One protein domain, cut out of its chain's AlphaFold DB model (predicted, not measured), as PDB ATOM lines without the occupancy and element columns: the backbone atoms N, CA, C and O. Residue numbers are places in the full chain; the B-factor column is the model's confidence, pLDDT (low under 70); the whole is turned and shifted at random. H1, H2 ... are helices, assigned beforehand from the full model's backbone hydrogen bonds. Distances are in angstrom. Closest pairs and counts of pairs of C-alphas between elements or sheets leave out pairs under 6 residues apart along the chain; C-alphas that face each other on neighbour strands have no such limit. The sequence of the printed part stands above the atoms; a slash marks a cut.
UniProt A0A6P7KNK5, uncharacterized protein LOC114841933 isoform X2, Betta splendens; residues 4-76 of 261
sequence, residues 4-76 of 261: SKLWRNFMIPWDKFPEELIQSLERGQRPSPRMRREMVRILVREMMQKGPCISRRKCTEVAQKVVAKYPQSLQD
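What this domain is: This is residues 4 to 76 of the 261 residues of the protein "uncharacterized protein LOC114841933 isoform X2" of Betta splendens (UniProt A0A6P7KNK5). Two long helices, H3 and H4, make the two long walls of an elongated body, set slantwise to each other and joined at one end by the turn of residues 49 to 55. At the other end H2 lies across the start of H3 and meets the short H5, which follows H4, while the stretch of residues 9 to 18 runs lengthwise along one side of the pair, from H1 at the one end to H2 at the other. The printed part has 73 residues with five named helices in the order H1 H2 H3 H4 H5 and no named strand; its class is all helix. It is compact, with a radius of gyration of the C-alphas of 12.3 A, and its C-alphas span 35 by 19 by 18 A.

How they stand to each other: Start at H1, residues 4 to 8, which touches no helix. Go on to H2, residues 19 to 26, and then to H3, residues 33 to 48: these two are close but not clearly touching, and their closest C-alphas, those of Leu 21 and Met 35, are 6.2 A apart. Their lines are about perpendicular, at 80 degrees. Next comes H4, residues 56 to 69; H3 and H4 are near each other, with 11 pairs of C-alphas within 10 A, the closest at 8.2 A. H1 and H4 are apart, but only just, at 8.5 A. Last is H5, residues 71 to 74, which touches H2; their closest C-alphas, those of Leu 25 and Ser 73, are 5.5 A apart. H4 and H5 touch only at the corner by their link, and only just, with 3 pairs of C-alphas within 8 A, the closest being Val 67 and Leu 74 at 5.4 A; H4 does this with residues 66 to 67 alone. In H2, H3 and H4 every O i to N i+4 pair is within hydrogen-bond range; in H1 it is 0 of 1, with 0 of 2 O i to N i+3 pairs, and H5 is too short for an O i to N i+4 pair.

Where its parts are: Find C-alpha 4 at (25.433, -12.815, -57.391), where H1 begins. From C-alpha 19 at (28.458, -34.705, -80.045), H2 runs 10.6 A to C-alpha 26. H3 is the longest helix, 22.4 A from C-alpha 33 to C-alpha 48, and H4 measures 20.4 A from C-alpha 56 to C-alpha 69. H5 ends at C-alpha 74, (41.150, -25.177, -76.480).

The domain as a whole: Look for the two C-alphas farthest apart at Ser 4 and Arg 27, 35.4 A from each other. The printed part has no cut; the link H4 to H5 is tight and the other three are short. The mean pLDDT of the printed part is 89.4, and residues 4 to 6 are under 70.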
ATOM      1  N   SER A   4      24.067 -12.427 -57.763       58.56
ATOM      2  CA  SER A   4      25.433 -12.815 -57.391       58.56
ATOM      3  C   SER A   4      25.544 -14.249 -56.847       58.56
ATOM      4  O   SER A   4      26.569 -14.901 -57.043       58.56
ATOM      5  N   LYS A   5      24.493 -14.763 -56.193       61.09
ATOM      6  CA  LYS A   5      24.458 -16.123 -55.628       61.09
ATOM      7  C   LYS A   5      24.176 -17.171 -56.711       61.09
ATOM      8  O   LYS A   5      24.729 -18.262 -56.652       61.09
ATOM      9  N   LEU A   6      23.389 -16.811 -57.730       65.00
ATOM     10  CA  LEU A   6      23.067 -17.665 -58.882       65.00
ATOM     11  C   LEU A   6      24.270 -17.891 -59.810       65.00
ATOM     12  O   LEU A   6      24.435 -18.987 -60.339       65.00
ATOM     13  N   TRP A   7      25.124 -16.878 -59.989       78.00
ATOM     14  CA  TRP A   7      26.323 -16.989 -60.832       78.00
ATOM     15  C   TRP A   7      27.400 -17.901 -60.233       78.00
ATOM     16  O   TRP A   7      28.089 -18.616 -60.958       78.00
ATOM     17  N   ARG A   8      27.532 -17.900 -58.900       74.50
ATOM     18  CA  ARG A   8      28.586 -18.632 -58.178       74.50
ATOM     19  C   ARG A   8      28.580 -20.140 -58.474       74.50
ATOM     20  O   ARG A   8      29.641 -20.752 -58.497       74.50
ATOM     21  N   ASN A   9      27.407 -20.689 -58.796       79.44
ATOM     22  CA  ASN A   9      27.199 -22.105 -59.105       79.44
ATOM     23  C   ASN A   9      27.006 -22.371 -60.609       79.44
ATOM     24  O   ASN A   9      26.434 -23.392 -60.983       79.44
ATOM     25  N   PHE A  10      27.420 -21.454 -61.491       87.19
ATOM     26  CA  PHE A  10      27.305 -21.681 -62.930       87.19
ATOM     27  C   PHE A  10      28.213 -22.839 -63.371       87.19
ATOM     28  O   PHE A  10      29.446 -22.758 -63.263       87.19
ATOM     29  N   MET A  11      27.576 -23.893 -63.878       90.62
ATOM     30  CA  MET A  11      28.204 -25.082 -64.448       90.62
ATOM     31  C   MET A  11      28.189 -24.990 -65.969       90.62
ATOM     32  O   MET A  11      27.236 -24.481 -66.557       90.62
ATOM     33  N   ILE A  12      29.254 -25.480 -66.602       94.50
ATOM     34  CA  ILE A  12      29.310 -25.554 -68.060       94.50
ATOM     35  C   ILE A  12      28.310 -26.628 -68.533       94.50
ATOM     36  O   ILE A  12      28.382 -27.752 -68.029       94.50
ATOM     37  N   PRO A  13      27.406 -26.306 -69.475       94.62
ATOM     38  CA  PRO A  13      26.367 -27.204 -69.986       94.62
ATOM     39  C   PRO A  13      26.952 -28.212 -70.990       94.62
ATOM     40  O   PRO A  13      26.651 -28.164 -72.182       94.62
ATOM     41  N   TRP A  14      27.865 -29.073 -70.536       94.75
ATOM     42  CA  TRP A  14      28.576 -30.023 -71.402       94.75
ATOM     43  C   TRP A  14      27.629 -30.961 -72.158       94.75
ATOM     44  O   TRP A  14      27.904 -31.303 -73.300       94.75
ATOM     45  N   ASP A  15      26.506 -31.316 -71.536       94.62
ATOM     46  CA  ASP A  15      25.419 -32.131 -72.081       94.62
ATOM     47  C   ASP A  15      24.688 -31.475 -73.262       94.62
ATOM     48  O   ASP A  15      24.082 -32.163 -74.076       94.62
ATOM     49  N   LYS A  16      24.750 -30.143 -73.377       95.44
ATOM     50  CA  LYS A  16      24.097 -29.388 -74.457       95.44
ATOM     51  C   LYS A  16      24.997 -29.174 -75.668       95.44
ATOM     52  O   LYS A  16      24.549 -28.582 -76.650       95.44
ATOM     53  N   PHE A  17      26.269 -29.559 -75.595       96.38
ATOM     54  CA  PHE A  17      27.189 -29.384 -76.708       96.38
ATOM     55  C   PHE A  17      26.998 -30.469 -77.774       96.38
ATOM     56  O   PHE A  17      26.715 -31.611 -77.425       96.38
ATOM     57  N   PRO A  18      27.164 -30.133 -79.069       96.31
ATOM     58  CA  PRO A  18      27.080 -31.123 -80.135       96.31
ATOM     59  C   PRO A  18      28.076 -32.265 -79.919       96.31
ATOM     60  O   PRO A  18      29.235 -32.019 -79.582       96.31
ATOM     61  N   GLU A  19      27.644 -33.492 -80.190       95.56
ATOM     62  CA  GLU A  19      28.458 -34.705 -80.045       95.56
ATOM     63  C   GLU A  19      29.787 -34.602 -80.818       95.56
ATOM     64  O   GLU A  19      30.857 -34.885 -80.288       95.56
ATOM     65  N   GLU A  20      29.740 -34.072 -82.045       95.69
ATOM     66  CA  GLU A  20      30.925 -33.823 -82.879       95.69
ATOM     67  C   GLU A  20      31.949 -32.903 -82.185       95.69
ATOM     68  O   GLU A  20      33.162 -33.108 -82.283       95.69
ATOM     69  N   LEU A  21      31.474 -31.893 -81.445       95.94
ATOM     70  CA  LEU A  21      32.337 -31.008 -80.666       95.94
ATOM     71  C   LEU A  21      32.974 -31.749 -79.498       95.94
ATOM     72  O   LEU A  21      34.184 -31.623 -79.320       95.94
ATOM     73  N   ILE A  22      32.201 -32.516 -78.731       96.38
ATOM     74  CA  ILE A  22      32.729 -33.287 -77.599       96.38
ATOM     75  C   ILE A  22      33.796 -34.279 -78.071       96.38
ATOM     76  O   ILE A  22      34.899 -34.276 -77.528       96.38
ATOM     77  N   GLN A  23      33.542 -35.012 -79.154       95.38
ATOM     78  CA  GLN A  23      34.513 -35.948 -79.723       95.38
ATOM     79  C   GLN A  23      35.806 -35.255 -80.177       95.38
ATOM     80  O   GLN A  23      36.899 -35.759 -79.924       95.38
ATOM     81  N   SER A  24      35.712 -34.079 -80.812       94.00
ATOM     82  CA  SER A  24      36.897 -33.281 -81.161       94.00
ATOM     83  C   SER A  24      37.683 -32.866 -79.914       94.00
ATOM     84  O   SER A  24      38.913 -32.921 -79.918       94.00
ATOM     85  N   LEU A  25      36.988 -32.447 -78.853       95.31
ATOM     86  CA  LEU A  25      37.612 -32.011 -77.606       95.31
ATOM     87  C   LEU A  25      38.322 -33.160 -76.883       95.31
ATOM     88  O   LEU A  25      39.441 -32.961 -76.417       95.31
ATOM     89  N   GLU A  26      37.706 -34.341 -76.825       94.62
ATOM     90  CA  GLU A  26      38.267 -35.547 -76.203       94.62
ATOM     91  C   GLU A  26      39.492 -36.084 -76.945       94.62
ATOM     92  O   GLU A  26      40.410 -36.609 -76.322       94.62
ATOM     93  N   ARG A  27      39.550 -35.895 -78.268       94.88
ATOM     94  CA  ARG A  27      40.705 -36.271 -79.099       94.88
ATOM     95  C   ARG A  27      41.875 -35.284 -79.026       94.88
ATOM     96  O   ARG A  27      42.845 -35.461 -79.758       94.88
ATOM     97  N   GLY A  28      41.789 -34.226 -78.217       92.00
ATOM     98  CA  GLY A  28      42.836 -33.199 -78.159       92.00
ATOM     99  C   GLY A  28      42.886 -32.297 -79.403       92.00
ATOM    100  O   GLY A  28      43.869 -31.591 -79.611       92.00
ATOM    101  N   GLN A  29      41.865 -32.337 -80.269       91.62
ATOM    102  CA  GLN A  29      41.866 -31.631 -81.548       91.62
ATOM    103  C   GLN A  29      41.197 -30.264 -81.431       91.62
ATOM    104  O   GLN A  29      40.120 -30.121 -80.848       91.62
ATOM    105  N   ARG A  30      41.806 -29.254 -82.063       90.38
ATOM    106  CA  ARG A  30      41.265 -27.893 -82.104       90.38
ATOM    107  C   ARG A  30      39.957 -27.863 -82.909       90.38
ATOM    108  O   ARG A  30      39.998 -28.103 -84.117       90.38
ATOM    109  N   PRO A  31      38.804 -27.514 -82.301       93.81
ATOM    110  CA  PRO A  31      37.531 -27.548 -83.013       93.81
ATOM    111  C   PRO A  31      37.467 -26.533 -84.160       93.81
ATOM    112  O   PRO A  31      38.032 -25.427 -84.091       93.81
ATOM    113  N   SER A  32      36.703 -26.868 -85.203       93.62
ATOM    114  CA  SER A  32      36.529 -25.994 -86.366       93.62
ATOM    115  C   SER A  32      35.937 -24.627 -85.970       93.62
ATOM    116  O   SER A  32      35.240 -24.505 -84.955       93.62
ATOM    117  N   PRO A  33      36.153 -23.556 -86.762       91.56
ATOM    118  CA  PRO A  33      35.550 -22.250 -86.489       91.56
ATOM    119  C   PRO A  33      34.022 -22.298 -86.326       91.56
ATOM    120  O   PRO A  33      33.467 -21.543 -85.528       91.56
ATOM    121  N   ARG A  34      33.334 -23.190 -87.055       94.25
ATOM    122  CA  ARG A  34      31.882 -23.399 -86.934       94.25
ATOM    123  C   ARG A  34      31.519 -23.957 -85.557       94.25
ATOM    124  O   ARG A  34      30.693 -23.353 -84.878       94.25
ATOM    125  N   MET A  35      32.188 -25.029 -85.137       93.88
ATOM    126  CA  MET A  35      31.952 -25.684 -83.846       93.88
ATOM    127  C   MET A  35      32.276 -24.749 -82.676       93.88
ATOM    128  O   MET A  35      31.511 -24.659 -81.721       93.88
ATOM    129  N   ARG A  36      33.357 -23.960 -82.780       94.44
ATOM    130  CA  ARG A  36      33.693 -22.931 -81.779       94.44
ATOM    131  C   ARG A  36      32.600 -21.870 -81.650       94.44
ATOM    132  O   ARG A  36      32.224 -21.517 -80.536       94.44
ATOM    133  N   ARG A  37      32.057 -21.369 -82.769       94.94
ATOM    134  CA  ARG A  37      30.941 -20.403 -82.742       94.94
ATOM    135  C   ARG A  37      29.683 -20.998 -82.119       94.94
ATOM    136  O   ARG A  37      29.001 -20.308 -81.368       94.94
ATOM    137  N   GLU A  38      29.373 -22.252 -82.422       96.50
ATOM    138  CA  GLU A  38      28.221 -22.955 -81.853       96.50
ATOM    139  C   GLU A  38      28.365 -23.175 -80.343       96.50
ATOM    140  O   GLU A  38      27.468 -22.798 -79.589       96.50
ATOM    141  N   MET A  39      29.536 -23.636 -79.891       96.69
ATOM    142  CA  MET A  39      29.892 -23.731 -78.472       96.69
ATOM    143  C   MET A  39      29.676 -22.397 -77.748       96.69
ATOM    144  O   MET A  39      29.008 -22.343 -76.716       96.69
ATOM    145  N   VAL A  40      30.197 -21.299 -78.311       94.50
ATOM    146  CA  VAL A  40      30.040 -19.951 -77.741       94.50
ATOM    147  C   VAL A  40      28.569 -19.536 -77.692       94.50
ATOM    148  O   VAL A  40      28.132 -18.998 -76.679       94.50
ATOM    149  N   ARG A  41      27.778 -19.809 -78.736       95.19
ATOM    150  CA  ARG A  41      26.335 -19.503 -78.748       95.19
ATOM    151  C   ARG A  41      25.582 -20.241 -77.643       95.19
ATOM    152  O   ARG A  41      24.754 -19.624 -76.978       95.19
ATOM    153  N   ILE A  42      25.874 -21.527 -77.435       96.06
ATOM    154  CA  ILE A  42      25.254 -22.337 -76.376       96.06
ATOM    155  C   ILE A  42      25.646 -21.789 -75.000       96.06
ATOM    156  O   ILE A  42      24.773 -21.526 -74.175       96.06
ATOM    157  N   LEU A  43      26.936 -21.518 -74.779       94.75
ATOM    158  CA  LEU A  43      27.429 -20.930 -73.531       94.75
ATOM    159  C   LEU A  43      26.758 -19.591 -73.219       94.75
ATOM    160  O   LEU A  43      26.231 -19.414 -72.125       94.75
ATOM    161  N   VAL A  44      26.738 -18.661 -74.179       91.75
ATOM    162  CA  VAL A  44      26.131 -17.336 -73.995       91.75
ATOM    163  C   VAL A  44      24.636 -17.459 -73.700       91.75
ATOM    164  O   VAL A  44      24.152 -16.798 -72.783       91.75
ATOM    165  N   ARG A  45      23.915 -18.346 -74.398       93.12
ATOM    166  CA  ARG A  45      22.490 -18.609 -74.146       93.12
ATOM    167  C   ARG A  45      22.241 -19.057 -72.704       93.12
ATOM    168  O   ARG A  45      21.351 -18.524 -72.048       93.12
ATOM    169  N   GLU A  46      23.035 -19.995 -72.197       93.31
ATOM    170  CA  GLU A  46      22.905 -20.499 -70.823       93.31
ATOM    171  C   GLU A  46      23.346 -19.463 -69.779       93.31
ATOM    172  O   GLU A  46      22.740 -19.342 -68.713       93.31
ATOM    173  N   MET A  47      24.359 -18.652 -70.093       91.56
ATOM    174  CA  MET A  47      24.792 -17.546 -69.238       91.56
ATOM    175  C   MET A  47      23.694 -16.485 -69.100       91.56
ATOM    176  O   MET A  47      23.429 -16.034 -67.985       91.56
ATOM    177  N   MET A  48      23.017 -16.124 -70.195       89.44
ATOM    178  CA  MET A  48      21.943 -15.120 -70.195       89.44
ATOM    179  C   MET A  48      20.710 -15.545 -69.386       89.44
ATOM    180  O   MET A  48      20.027 -14.689 -68.830       89.44
ATOM    181  N   GLN A  49      20.465 -16.849 -69.200       88.12
ATOM    182  CA  GLN A  49      19.414 -17.328 -68.284       88.12
ATOM    183  C   GLN A  49      19.693 -16.965 -66.815       88.12
ATOM    184  O   GLN A  49      18.777 -16.941 -65.995       88.12
ATOM    185  N   LYS A  50      20.953 -16.689 -66.449       84.38
ATOM    186  CA  LYS A  50      21.342 -16.285 -65.087       84.38
ATOM    187  C   LYS A  50      21.340 -14.770 -64.883       84.38
ATOM    188  O   LYS A  50      21.544 -14.321 -63.755       84.38
ATOM    189  N   GLY A  51      21.131 -13.982 -65.936       80.00
ATOM    190  CA  GLY A  51      20.982 -12.535 -65.845       80.00
ATOM    191  C   GLY A  51      21.058 -11.835 -67.206       80.00
ATOM    192  O   GLY A  51      21.781 -12.292 -68.090       80.00
ATOM    193  N   PRO A  52      20.375 -10.687 -67.361       75.44
ATOM    194  CA  PRO A  52      20.241  -9.994 -68.645       75.44
ATOM    195  C   PRO A  52      21.540  -9.339 -69.136       75.44
ATOM    196  O   PRO A  52      21.666  -9.048 -70.320       75.44
ATOM    197  N   CYS A  53      22.514  -9.111 -68.248       78.00
ATOM    198  CA  CYS A  53      23.795  -8.503 -68.594       78.00
ATOM    199  C   CYS A  53      24.955  -9.341 -68.047       78.00
ATOM    200  O   CYS A  53      25.109  -9.523 -66.831       78.00
ATOM    201  N   ILE A  54      25.775  -9.868 -68.958       82.88
ATOM    202  CA  ILE A  54      26.943 -10.673 -68.616       82.88
ATOM    203  C   ILE A  54      28.206  -9.848 -68.838       82.88
ATOM    204  O   ILE A  54      28.519  -9.442 -69.953       82.88
ATOM    205  N   SER A  55      28.935  -9.585 -67.753       85.56
ATOM    206  CA  SER A  55      30.170  -8.809 -67.819       85.56
ATOM    207  C   SER A  55      31.306  -9.608 -68.459       85.56
ATOM    208  O   SER A  55      31.351 -10.837 -68.382       85.56
ATOM    209  N   ARG A  56      32.303  -8.900 -69.003       81.81
ATOM    210  CA  ARG A  56      33.522  -9.515 -69.554       81.81
ATOM    211  C   ARG A  56      34.193 -10.476 -68.567       81.81
ATOM    212  O   ARG A  56      34.623 -11.546 -68.970       81.81
ATOM    213  N   ARG A  57      34.226 -10.128 -67.273       82.25
ATOM    214  CA  ARG A  57      34.787 -10.979 -66.208       82.25
ATOM    215  C   ARG A  57      34.084 -12.337 -66.129       82.25
ATOM    216  O   ARG A  57      34.757 -13.358 -66.085       82.25
ATOM    217  N   LYS A  58      32.750 -12.344 -66.176       88.12
ATOM    218  CA  LYS A  58      31.934 -13.566 -66.176       88.12
ATOM    219  C   LYS A  58      32.202 -14.426 -67.417       88.12
ATOM    220  O   LYS A  58      32.368 -15.635 -67.295       88.12
ATOM    221  N   CYS A  59      32.310 -13.807 -68.595       88.62
ATOM    222  CA  CYS A  59      32.700 -14.514 -69.819       88.62
ATOM    223  C   CYS A  59      34.091 -15.148 -69.700       88.62
ATOM    224  O   CYS A  59      34.267 -16.305 -70.074       88.62
ATOM    225  N   THR A  60      35.061 -14.422 -69.136       86.75
ATOM    226  CA  THR A  60      36.414 -14.938 -68.896       86.75
ATOM    227  C   THR A  60      36.409 -16.123 -67.931       86.75
ATOM    228  O   THR A  60      37.058 -17.122 -68.218       86.75
ATOM    229  N   GLU A  61      35.660 -16.053 -66.827       88.31
ATOM    230  CA  GLU A  61      35.533 -17.159 -65.863       88.31
ATOM    231  C   GLU A  61      34.980 -18.430 -66.529       88.31
ATOM    232  O   GLU A  61      35.499 -19.525 -66.316       88.31
ATOM    233  N   VAL A  62      33.954 -18.294 -67.377       91.81
ATOM    234  CA  VAL A  62      33.390 -19.417 -68.140       91.81
ATOM    235  C   VAL A  62      34.408 -19.974 -69.131       91.81
ATOM    236  O   VAL A  62      34.642 -21.179 -69.134       91.81
ATOM    237  N   ALA A  63      35.060 -19.120 -69.924       90.06
ATOM    238  CA  ALA A  63      36.079 -19.551 -70.878       90.06
ATOM    239  C   ALA A  63      37.227 -20.306 -70.185       90.06
ATOM    240  O   ALA A  63      37.633 -21.366 -70.653       90.06
ATOM    241  N   GLN A  64      37.694 -19.817 -69.031       88.12
ATOM    242  CA  GLN A  64      38.718 -20.484 -68.224       88.12
ATOM    243  C   GLN A  64      38.274 -21.873 -67.754       88.12
ATOM    244  O   GLN A  64      39.046 -22.818 -67.876       88.12
ATOM    245  N   LYS A  65      37.030 -22.027 -67.273       92.06
ATOM    246  CA  LYS A  65      36.482 -23.343 -66.894       92.06
ATOM    247  C   LYS A  65      36.420 -24.311 -68.078       92.06
ATOM    248  O   LYS A  65      36.693 -25.494 -67.906       92.06
ATOM    249  N   VAL A  66      36.062 -23.820 -69.267       93.56
ATOM    250  CA  VAL A  66      35.984 -24.643 -70.483       93.56
ATOM    251  C   VAL A  66      37.383 -25.104 -70.911       93.56
ATOM    252  O   VAL A  66      37.592 -26.298 -71.117       93.56
ATOM    253  N   VAL A  67      38.353 -24.182 -70.981       92.06
ATOM    254  CA  VAL A  67      39.754 -24.492 -71.325       92.06
ATOM    255  C   VAL A  67      40.385 -25.431 -70.298       92.06
ATOM    256  O   VAL A  67      41.086 -26.357 -70.685       92.06
ATOM    257  N   ALA A  68      40.102 -25.253 -69.004       90.81
ATOM    258  CA  ALA A  68      40.640 -26.110 -67.946       90.81
ATOM    259  C   ALA A  68      40.230 -27.586 -68.087       90.81
ATOM    260  O   ALA A  68      40.983 -28.458 -67.665       90.81
ATOM    261  N   LYS A  69      39.066 -27.878 -68.689       94.69
ATOM    262  CA  LYS A  69      38.627 -29.260 -68.937       94.69
ATOM    263  C   LYS A  69      39.313 -29.890 -70.153       94.69
ATOM    264  O   LYS A  69      39.633 -31.071 -70.110       94.69
ATOM    265  N   TYR A  70      39.550 -29.115 -71.213       93.06
ATOM    266  CA  TYR A  70      40.157 -29.598 -72.462       93.06
ATOM    267  C   TYR A  70      41.311 -28.689 -72.922       93.06
ATOM    268  O   TYR A  70      41.203 -28.032 -73.965       93.06
ATOM    269  N   PRO A  71      42.424 -28.623 -72.166       91.12
ATOM    270  CA  PRO A  71      43.506 -27.687 -72.457       91.12
ATOM    271  C   PRO A  71      44.174 -27.976 -73.805       91.12
ATOM    272  O   PRO A  71      44.411 -27.048 -74.565       91.12
ATOM    273  N   GLN A  72      44.380 -29.243 -74.168       88.88
ATOM    274  CA  GLN A  72      45.006 -29.616 -75.448       88.88
ATOM    275  C   GLN A  72      44.223 -29.113 -76.674       88.88
ATOM    276  O   GLN A  72      44.815 -28.708 -77.667       88.88
ATOM    277  N   SER A  73      42.891 -29.084 -76.581       91.31
ATOM    278  CA  SER A  73      42.002 -28.720 -77.692       91.31
ATOM    279  C   SER A  73      41.707 -27.219 -77.762       91.31
ATOM    280  O   SER A  73      41.440 -26.682 -78.840       91.31
ATOM    281  N   LEU A  74      41.689 -26.536 -76.610       89.81
ATOM    282  CA  LEU A  74      41.150 -25.177 -76.480       89.81
ATOM    283  C   LEU A  74      42.143 -24.136 -75.970       89.81
ATOM    284  O   LEU A  74      41.854 -22.945 -76.082       89.81
ATOM    285  N   GLN A  75      43.276 -24.545 -75.402       85.31
ATOM    286  CA  GLN A  75      44.316 -23.607 -75.008       85.31
ATOM    287  C   GLN A  75      44.989 -23.053 -76.262       85.31
ATOM    288  O   GLN A  75      45.295 -23.780 -77.207       85.31
ATOM    289  N   ASP A  76      45.202 -21.743 -76.287       79.31
ATOM    290  CA  ASP A  76      45.985 -21.134 -77.348       79.31
ATOM    291  C   ASP A  76      47.460 -21.397 -77.048       79.31
ATOM    292  O   ASP A  76      47.967 -20.994 -76.004       79.31
TER     293      ASP A  76